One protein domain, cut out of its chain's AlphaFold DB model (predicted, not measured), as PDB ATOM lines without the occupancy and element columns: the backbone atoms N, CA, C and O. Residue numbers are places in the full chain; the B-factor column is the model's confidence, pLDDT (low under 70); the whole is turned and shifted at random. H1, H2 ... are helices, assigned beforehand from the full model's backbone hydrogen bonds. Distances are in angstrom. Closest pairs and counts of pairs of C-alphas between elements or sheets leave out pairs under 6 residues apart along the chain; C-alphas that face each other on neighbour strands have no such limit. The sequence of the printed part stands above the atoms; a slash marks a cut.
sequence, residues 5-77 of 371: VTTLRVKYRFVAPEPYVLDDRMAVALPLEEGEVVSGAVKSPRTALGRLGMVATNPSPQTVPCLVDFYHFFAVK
ATOM      1  N   VAL A   5      34.085 -30.607   8.825       76.06
ATOM      2  CA  VAL A   5      33.970 -29.183   8.464       76.06
ATOM      3  C   VAL A   5      32.528 -28.702   8.556       76.06
ATOM      4  O   VAL A   5      32.258 -27.625   9.087       76.06
ATOM      5  N   THR A   6      31.579 -29.529   8.111       79.25
ATOM      6  CA  THR A   6      30.148 -29.209   8.224       79.25
ATOM      7  C   THR A   6      29.752 -29.052   9.690       79.25
ATOM      8  O   THR A   6      29.023 -28.125  10.040       79.25
ATOM      9  N   THR A   7      30.277 -29.908  10.569       78.56
ATOM     10  CA  THR A   7      30.015 -29.816  12.010       78.56
ATOM     11  C   THR A   7      30.579 -28.521  12.594       78.56
ATOM     12  O   THR A   7      29.849 -27.803  13.280       78.56
ATOM     13  N   LEU A   8      31.830 -28.166  12.275       81.62
ATOM     14  CA  LEU A   8      32.435 -26.907  12.722       81.62
ATOM     15  C   LEU A   8      31.645 -25.681  12.251       81.62
ATOM     16  O   LEU A   8      31.320 -24.803  13.053       81.62
ATOM     17  N   ARG A   9      31.266 -25.653  10.973       83.19
ATOM     18  CA  ARG A   9      30.501 -24.550  10.388       83.19
ATOM     19  C   ARG A   9      29.124 -24.415  11.020       83.19
ATOM     20  O   ARG A   9      28.720 -23.319  11.398       83.19
ATOM     21  N   VAL A  10      28.381 -25.511  11.144       77.69
ATOM     22  CA  VAL A  10      26.999 -25.456  11.638       77.69
ATOM     23  C   VAL A  10      26.965 -25.145  13.133       77.69
ATOM     24  O   VAL A  10      26.135 -24.349  13.565       77.69
ATOM     25  N   LYS A  11      27.867 -25.740  13.922       77.06
ATOM     26  CA  LYS A  11      27.761 -25.759  15.390       77.06
ATOM     27  C   LYS A  11      28.654 -24.749  16.091       77.06
ATOM     28  O   LYS A  11      28.286 -24.280  17.165       77.06
ATOM     29  N   TYR A  12      29.788 -24.417  15.481       83.81
ATOM     30  CA  TYR A  12      30.765 -23.467  16.014       83.81
ATOM     31  C   TYR A  12      30.949 -22.246  15.120       83.81
ATOM     32  O   TYR A  12      31.776 -21.389  15.435       83.81
ATOM     33  N   ARG A  13      30.183 -22.149  14.020       86.00
ATOM     34  CA  ARG A  13      30.249 -21.030  13.066       86.00
ATOM     35  C   ARG A  13      31.650 -20.822  12.505       86.00
ATOM     36  O   ARG A  13      31.992 -19.731  12.069       86.00
ATOM     37  N   PHE A  14      32.453 -21.879  12.547       89.38
ATOM     38  CA  PHE A  14      33.836 -21.856  12.134       89.38
ATOM     39  C   PHE A  14      33.932 -22.287  10.674       89.38
ATOM     40  O   PHE A  14      33.491 -23.374  10.293       89.38
ATOM     41  N   VAL A  15      34.480 -21.405   9.853       89.00
ATOM     42  CA  VAL A  15      34.679 -21.582   8.424       89.00
ATOM     43  C   VAL A  15      36.132 -21.980   8.217       89.00
ATOM     44  O   VAL A  15      37.021 -21.134   8.220       89.00
ATOM     45  N   ALA A  16      36.365 -23.284   8.056       85.62
ATOM     46  CA  ALA A  16      37.682 -23.795   7.704       85.62
ATOM     47  C   ALA A  16      38.056 -23.313   6.284       85.62
ATOM     48  O   ALA A  16      37.293 -23.587   5.354       85.62
ATOM     49  N   PRO A  17      39.167 -22.577   6.098       84.25
ATOM     50  CA  PRO A  17      39.616 -22.153   4.778       84.25
ATOM     51  C   PRO A  17      40.140 -23.341   3.966       84.25
ATOM     52  O   PRO A  17      40.684 -24.297   4.520       84.25
ATOM     53  N   GLU A  18      40.000 -23.250   2.645       83.62
ATOM     54  CA  GLU A  18      40.520 -24.228   1.689       83.62
ATOM     55  C   GLU A  18      41.402 -23.505   0.651       83.62
ATOM     56  O   GLU A  18      40.880 -22.678  -0.102       83.62
ATOM     57  N   PRO A  19      42.725 -23.777   0.598       86.50
ATOM     58  CA  PRO A  19      43.492 -24.663   1.484       86.50
ATOM     59  C   PRO A  19      43.614 -24.113   2.918       86.50
ATOM     60  O   PRO A  19      43.620 -22.901   3.128       86.50
ATOM     61  N   TYR A  20      43.741 -25.006   3.907       87.12
ATOM     62  CA  TYR A  20      43.899 -24.591   5.300       87.12
ATOM     63  C   TYR A  20      45.314 -24.074   5.579       87.12
ATOM     64  O   TYR A  20      46.296 -24.781   5.351       87.12
ATOM     65  N   VAL A  21      45.394 -22.866   6.135       88.06
ATOM     66  CA  VAL A  21      46.609 -22.256   6.686       88.06
ATOM     67  C   VAL A  21      46.267 -21.738   8.082       88.06
ATOM     68  O   VAL A  21      45.203 -21.141   8.268       88.06
ATOM     69  N   LEU A  22      47.141 -21.992   9.062       89.31
ATOM     70  CA  LEU A  22      46.964 -21.490  10.424       89.31
ATOM     71  C   LEU A  22      47.009 -19.957  10.416       89.31
ATOM     72  O   LEU A  22      47.981 -19.365   9.959       89.31
ATOM     73  N   ASP A  23      45.956 -19.327  10.931       91.12
ATOM     74  CA  ASP A  23      45.929 -17.887  11.183       91.12
ATOM     75  C   ASP A  23      46.706 -17.591  12.474       91.12
ATOM     76  O   ASP A  23      46.458 -18.225  13.505       91.12
ATOM     77  N   ASP A  24      47.616 -16.618  12.443       89.44
ATOM     78  CA  ASP A  24      48.466 -16.255  13.585       89.44
ATOM     79  C   ASP A  24      47.656 -15.926  14.848       89.44
ATOM     80  O   ASP A  24      48.095 -16.177  15.971       89.44
ATOM     81  N   ARG A  25      46.422 -15.425  14.700       89.44
ATOM     82  CA  ARG A  25      45.534 -15.135  15.838       89.44
ATOM     83  C   ARG A  25      45.025 -16.408  16.522       89.44
ATOM     84  O   ARG A  25      44.646 -16.356  17.699       89.44
ATOM     85  N   MET A  26      44.999 -17.545  15.823       89.06
ATOM     86  CA  MET A  26      44.697 -18.860  16.399       89.06
ATOM     87  C   MET A  26      45.912 -19.528  17.038       89.06
ATOM     88  O   MET A  26      45.718 -20.402  17.886       89.06
ATOM     89  N   ALA A  27      47.128 -19.127  16.661       84.38
ATOM     90  CA  ALA A  27      48.345 -19.758  17.138       84.38
ATOM     91  C   ALA A  27      48.406 -19.737  18.672       84.38
ATOM     92  O   ALA A  27      48.276 -18.700  19.329       84.38
ATOM     93  N   VAL A  28      48.590 -20.919  19.253       77.56
ATOM     94  CA  VAL A  28      48.954 -21.062  20.659       77.56
ATOM     95  C   VAL A  28      50.470 -21.135  20.683       77.56
ATOM     96  O   VAL A  28      51.037 -21.993  20.010       77.56
ATOM     97  N   ALA A  29      51.123 -20.241  21.429       63.09
ATOM     98  CA  ALA A  29      52.562 -20.314  21.644       63.09
ATOM     99  C   ALA A  29      52.885 -21.661  22.312       63.09
ATOM    100  O   ALA A  29      52.696 -21.842  23.513       63.09
ATOM    101  N   LEU A  30      53.294 -22.642  21.511       56.22
ATOM    102  CA  LEU A  30      53.940 -23.849  21.999       56.22
ATOM    103  C   LEU A  30      55.380 -23.425  22.321       56.22
ATOM    104  O   LEU A  30      56.022 -22.865  21.431       56.22
ATOM    105  N   PRO A  31      55.877 -23.610  23.557       48.69
ATOM    106  CA  PRO A  31      57.227 -23.223  23.924       48.69
ATOM    107  C   PRO A  31      58.223 -23.761  22.903       48.69
ATOM    108  O   PRO A  31      58.194 -24.941  22.549       48.69
ATOM    109  N   LEU A  32      59.065 -22.856  22.404       49.50
ATOM    110  CA  LEU A  32      60.134 -23.151  21.451       49.50
ATOM    111  C   LEU A  32      61.313 -23.877  22.122       49.50
ATOM    112  O   LEU A  32      62.219 -24.328  21.428       49.50
ATOM    113  N   GLU A  33      61.298 -24.011  23.450       49.53
ATOM    114  CA  GLU A  33      62.337 -24.690  24.219       49.53
ATOM    115  C   GLU A  33      61.953 -26.149  24.495       49.53
ATOM    116  O   GLU A  33      60.836 -26.455  24.923       49.53
ATOM    117  N   GLU A  34      62.891 -27.064  24.234       49.50
ATOM    118  CA  GLU A  34      62.777 -28.499  24.502       49.50
ATOM    119  C   GLU A  34      62.514 -28.762  25.996       49.50
ATOM    120  O   GLU A  34      63.428 -29.010  26.774       49.50
ATOM    121  N   GLY A  35      61.251 -28.721  26.426       52.94
ATOM    122  CA  GLY A  35      60.896 -29.122  27.789       52.94
ATOM    123  C   GLY A  35      59.546 -28.645  28.308       52.94
ATOM    124  O   GLY A  35      58.909 -29.376  29.069       52.94
ATOM    125  N   GLU A  36      59.055 -27.476  27.892       48.75
ATOM    126  CA  GLU A  36      57.793 -26.954  28.428       48.75
ATOM    127  C   GLU A  36      56.580 -27.464  27.638       48.75
ATOM    128  O   GLU A  36      56.280 -27.065  26.511       48.75
ATOM    129  N   VAL A  37      55.838 -28.390  28.247       56.50
ATOM    130  CA  VAL A  37      54.573 -28.891  27.702       56.50
ATOM    131  C   VAL A  37      53.457 -27.918  28.078       56.50
ATOM    132  O   VAL A  37      53.066 -27.860  29.244       56.50
ATOM    133  N   VAL A  38      52.875 -27.212  27.099       64.81
ATOM    134  CA  VAL A  38      51.639 -26.443  27.339       64.81
ATOM    135  C   VAL A  38      50.567 -27.390  27.868       64.81
ATOM    136  O   VAL A  38      50.161 -28.344  27.194       64.81
ATOM    137  N   SER A  39      50.103 -27.133  29.089       67.88
ATOM    138  CA  SER A  39      49.122 -27.985  29.752       67.88
ATOM    139  C   SER A  39      47.867 -28.141  28.889       67.88
ATOM    140  O   SER A  39      47.200 -27.176  28.524       67.88
ATOM    141  N   GLY A  40      47.542 -29.383  28.529       75.19
ATOM    142  CA  GLY A  40      46.363 -29.701  27.722       75.19
ATOM    143  C   GLY A  40      46.559 -29.648  26.204       75.19
ATOM    144  O   GLY A  40      45.665 -30.137  25.500       75.19
ATOM    145  N   ALA A  41      47.700 -29.172  25.691       80.25
ATOM    146  CA  ALA A  41      48.037 -29.297  24.274       80.25
ATOM    147  C   ALA A  41      48.163 -30.772  23.861       80.25
ATOM    148  O   ALA A  41      48.435 -31.667  24.666       80.25
ATOM    149  N   VAL A  42      47.897 -31.044  22.587       81.12
ATOM    150  CA  VAL A  42      47.953 -32.394  22.012       81.12
ATOM    151  C   VAL A  42      48.648 -32.340  20.663       81.12
ATOM    152  O   VAL A  42      48.351 -31.455  19.869       81.12
ATOM    153  N   LYS A  43      49.542 -33.298  20.404       72.69
ATOM    154  CA  LYS A  43      50.217 -33.458  19.103       72.69
ATOM    155  C   LYS A  43      49.465 -34.400  18.154       72.69
ATOM    156  O   LYS A  43      49.679 -34.372  16.953       72.69
ATOM    157  N   SER A  44      48.595 -35.257  18.696       83.62
ATOM    158  CA  SER A  44      47.849 -36.259  17.927       83.62
ATOM    159  C   SER A  44      46.476 -35.724  17.507       83.62
ATOM    160  O   SER A  44      45.655 -35.441  18.391       83.62
ATOM    161  N   PRO A  45      46.172 -35.674  16.196       81.88
ATOM    162  CA  PRO A  45      44.843 -35.320  15.709       81.88
ATOM    163  C   PRO A  45      43.729 -36.194  16.265       81.88
ATOM    164  O   PRO A  45      42.694 -35.696  16.694       81.88
ATOM    165  N   ARG A  46      43.971 -37.506  16.353       82.94
ATOM    166  CA  ARG A  46      43.014 -38.458  16.924       82.94
ATOM    167  C   ARG A  46      42.640 -38.081  18.359       82.94
ATOM    168  O   ARG A  46      41.477 -38.175  18.739       82.94
ATOM    169  N   THR A  47      43.614 -37.627  19.147       84.12
ATOM    170  CA  THR A  47      43.378 -37.186  20.525       84.12
ATOM    171  C   THR A  47      42.600 -35.869  20.576       84.12
ATOM    172  O   THR A  47      41.707 -35.747  21.413       84.12
ATOM    173  N   ALA A  48      42.900 -34.900  19.703       83.88
ATOM    174  CA  ALA A  48      42.144 -33.645  19.612       83.88
ATOM    175  C   ALA A  48      40.668 -33.911  19.273       83.88
ATOM    176  O   ALA A  48      39.775 -33.492  20.010       83.88
ATOM    177  N   LEU A  49      40.421 -34.709  18.230       82.50
ATOM    178  CA  LEU A  49      39.080 -35.091  17.779       82.50
ATOM    179  C   LEU A  49      38.308 -35.877  18.839       82.50
ATOM    180  O   LEU A  49      37.136 -35.596  19.083       82.50
ATOM    181  N   GLY A  50      38.972 -36.803  19.539       82.19
ATOM    182  CA  GLY A  50      38.384 -37.512  20.679       82.19
ATOM    183  C   GLY A  50      37.948 -36.573  21.803       82.19
ATOM    184  O   GLY A  50      36.869 -36.729  22.371       82.19
ATOM    185  N   ARG A  51      38.746 -35.542  22.098       84.19
ATOM    186  CA  ARG A  51      38.410 -34.543  23.125       84.19
ATOM    187  C   ARG A  51      37.294 -33.586  22.697       84.19
ATOM    188  O   ARG A  51      36.588 -33.092  23.574       84.19
ATOM    189  N   LEU A  52      37.138 -33.339  21.396       79.88
ATOM    190  CA  LEU A  52      36.045 -32.544  20.821       79.88
ATOM    191  C   LEU A  52      34.765 -33.356  20.575       79.88
ATOM    192  O   LEU A  52      33.714 -32.766  20.344       79.88
ATOM    193  N   GLY A  53      34.828 -34.690  20.633       81.75
ATOM    194  CA  GLY A  53      33.692 -35.539  20.281       81.75
ATOM    195  C   GLY A  53      33.349 -35.461  18.796       81.75
ATOM    196  O   GLY A  53      32.192 -35.223  18.462       81.75
ATOM    197  N   MET A  54      34.380 -35.581  17.957       80.69
ATOM    198  CA  MET A  54      34.322 -35.536  16.492       80.69
ATOM    199  C   MET A  54      35.053 -36.744  15.875       80.69
ATOM    200  O   MET A  54      35.759 -36.622  14.875       80.69
ATOM    201  N   VAL A  55      34.969 -37.917  16.506       79.19
ATOM    202  CA  VAL A  55      35.665 -39.134  16.044       79.19
ATOM    203  C   VAL A  55      34.857 -39.836  14.958       79.19
ATOM    204  O   VAL A  55      35.429 -40.406  14.036       79.19
ATOM    205  N   ALA A  56      33.530 -39.789  15.060       75.81
ATOM    206  CA  ALA A  56      32.617 -40.373  14.084       75.81
ATOM    207  C   ALA A  56      32.434 -39.499  12.830       75.81
ATOM    208  O   ALA A  56      31.872 -39.956  11.833       75.81
ATOM    209  N   THR A  57      32.893 -38.245  12.858       71.81
ATOM    210  CA  THR A  57      33.072 -37.453  11.634       71.81
ATOM    211  C   THR A  57      34.302 -37.966  10.886       71.81
ATOM    212  O   THR A  57      35.289 -38.307  11.527       71.81
ATOM    213  N   ASN A  58      34.255 -38.047   9.554       72.56
ATOM    214  CA  ASN A  58      35.377 -38.514   8.734       72.56
ATOM    215  C   ASN A  58      36.157 -37.308   8.179       72.56
ATOM    216  O   ASN A  58      35.826 -36.865   7.079       72.56
ATOM    217  N   PRO A  59      37.120 -36.723   8.919       74.69
ATOM    218  CA  PRO A  59      37.852 -35.560   8.437       74.69
ATOM    219  C   PRO A  59      38.754 -35.945   7.263       74.69
ATOM    220  O   PRO A  59      39.462 -36.953   7.305       74.69
ATOM    221  N   SER A  60      38.776 -35.116   6.223       78.44
ATOM    222  CA  SER A  60      39.771 -35.256   5.158       78.44
ATOM    223  C   SER A  60      41.180 -34.941   5.695       78.44
ATOM    224  O   SER A  60      41.310 -34.119   6.609       78.44
ATOM    225  N   PRO A  61      42.259 -35.501   5.113       79.38
ATOM    226  CA  PRO A  61      43.632 -35.160   5.506       79.38
ATOM    227  C   PRO A  61      43.932 -33.651   5.500       79.38
ATOM    228  O   PRO A  61      44.753 -33.186   6.282       79.38
ATOM    229  N   GLN A  62      43.229 -32.885   4.659       77.00
ATOM    230  CA  GLN A  62      43.356 -31.428   4.543       77.00
ATOM    231  C   GLN A  62      42.703 -30.665   5.710       77.00
ATOM    232  O   GLN A  62      43.123 -29.560   6.035       77.00
ATOM    233  N   THR A  63      41.694 -31.248   6.362       77.75
ATOM    234  CA  THR A  63      40.921 -30.608   7.451       77.75
ATOM    235  C   THR A  63      41.427 -30.991   8.839       77.75
ATOM    236  O   THR A  63      41.118 -30.334   9.832       77.75
ATOM    237  N   VAL A  64      42.247 -32.040   8.918       81.62
ATOM    238  CA  VAL A  64      42.838 -32.529  10.163       81.62
ATOM    239  C   VAL A  64      43.659 -31.459  10.907       81.62
ATOM    240  O   VAL A  64      43.404 -31.294  12.102       81.62
ATOM    241  N   PRO A  65      44.593 -30.716  10.273       84.88
ATOM    242  CA  PRO A  65      45.350 -29.669  10.968       84.88
ATOM    243  C   PRO A  65      44.432 -28.598  11.569       84.88
ATOM    244  O   PRO A  65      44.514 -28.289  12.752       84.88
ATOM    245  N   CYS A  66      43.441 -28.169  10.789       86.69
ATOM    246  CA  CYS A  66      42.437 -27.191  11.187       86.69
ATOM    247  C   CYS A  66      41.677 -27.574  12.467       86.69
ATOM    248  O   CYS A  66      41.436 -26.739  13.338       86.69
ATOM    249  N   LEU A  67      41.327 -28.854  12.615       85.06
ATOM    250  CA  LEU A  67      40.633 -29.374  13.798       85.06
ATOM    251  C   LEU A  67      41.526 -29.382  15.048       85.06
ATOM    252  O   LEU A  67      41.036 -29.175  16.162       85.06
ATOM    253  N   VAL A  68      42.828 -29.623  14.876       86.75
ATOM    254  CA  VAL A  68      43.813 -29.558  15.964       86.75
ATOM    255  C   VAL A  68      43.984 -28.117  16.434       86.75
ATOM    256  O   VAL A  68      43.899 -27.862  17.636       86.75
ATOM    257  N   ASP A  69      44.121 -27.184  15.498       89.00
ATOM    258  CA  ASP A  69      44.292 -25.767  15.806       89.00
ATOM    259  C   ASP A  69      43.018 -25.167  16.417       89.00
ATOM    260  O   ASP A  69      43.083 -24.426  17.397       89.00
ATOM    261  N   PHE A  70      41.833 -25.572  15.941       89.50
ATOM    262  CA  PHE A  70      40.554 -25.254  16.585       89.50
ATOM    263  C   PHE A  70      40.512 -25.753  18.038       89.50
ATOM    264  O   PHE A  70      40.099 -25.025  18.947       89.50
ATOM    265  N   TYR A  71      40.951 -26.996  18.277       89.69
ATOM    266  CA  TYR A  71      41.048 -27.540  19.628       89.69
ATOM    267  C   TYR A  71      42.004 -26.708  20.488       89.69
ATOM    268  O   TYR A  71      41.638 -26.354  21.606       89.69
ATOM    269  N   HIS A  72      43.206 -26.378  20.008       89.56
ATOM    270  CA  HIS A  72      44.162 -25.580  20.783       89.56
ATOM    271  C   HIS A  72      43.607 -24.188  21.085       89.56
ATOM    272  O   HIS A  72      43.652 -23.750  22.237       89.56
ATOM    273  N   PHE A  73      42.984 -23.546  20.101       90.56
ATOM    274  CA  PHE A  73      42.392 -22.227  20.256       90.56
ATOM    275  C   PHE A  73      41.332 -22.177  21.365       90.56
ATOM    276  O   PHE A  73      41.367 -21.275  22.191       90.56
ATOM    277  N   PHE A  74      40.423 -23.154  21.461       88.62
ATOM    278  CA  PHE A  74      39.375 -23.122  22.496       88.62
ATOM    279  C   PHE A  74      39.721 -23.858  23.791       88.62
ATOM    280  O   PHE A  74      39.229 -23.511  24.869       88.62
ATOM    281  N   ALA A  75      40.522 -24.920  23.715       83.94
ATOM    282  CA  ALA A  75      40.830 -25.747  24.874       83.94
ATOM    283  C   ALA A  75      42.078 -25.272  25.622       83.94
ATOM    284  O   ALA A  75      42.152 -25.510  26.831       83.94
ATOM    285  N   VAL A  76      43.017 -24.606  24.946       81.88
ATOM    286  CA  VAL A  76      44.341 -24.274  25.492       81.88
ATOM    287  C   VAL A  76      44.539 -22.767  25.656       81.88
ATOM    288  O   VAL A  76      44.990 -22.361  26.721       81.88
ATOM    289  N   LYS A  77      44.139 -21.932  24.684       83.00
ATOM    290  CA  LYS A  77      44.216 -20.464  24.821       83.00
ATOM    291  C   LYS A  77      43.374 -19.988  26.015       83.00
ATOM    292  O   LYS A  77      42.254 -20.467  26.214       83.00
TER     293      LYS A  77
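What this domain is: This is residues 5 to 77 of the 371 residues of an uncharacterized protein of Hypsizygus marmoreus (UniProt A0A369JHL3). With little regular structure, this is a loop-rich domain with H3 in its middle, H2 packed on H3, H1 at one end of the long axis and a loop, residues 31 to 37, sticking out at the other. The 73 printed residues hold three named helices, H1, H2, H3 in that order, with 28 residues, and no named strand: all helix. It is compact, radius of gyration of the C-alphas 12.4 A, and only just elongated, spanning 36 by 24 by 20 A.

How they stand to each other: H1, residues 5 to 12, is near H3, residues 64 to 75, and apart from H2, residues 45 to 52. H2 and H3 touch, closest at the C-alphas of Ala 48 and Val 68, 5.7 A, at a steep tilt of 43 degrees, the same way. In H1, H2 and H3 every O i to N i+4 pair is within hydrogen-bond range.

Where its parts are: H1 begins at C-alpha 5 (33.970, -29.183, 8.464) and is 10.0 A long; H2 is 10.5 A. H3, 16.3 A, ends at C-alpha 75 (40.830, -25.747, 24.874).

The domain as a whole: The C-alphas of Val 10 and Glu 34 are farthest apart, 38.1 A. Both links are long; the printed part has no cut. Residues 29 to 39 have pLDDT under 70.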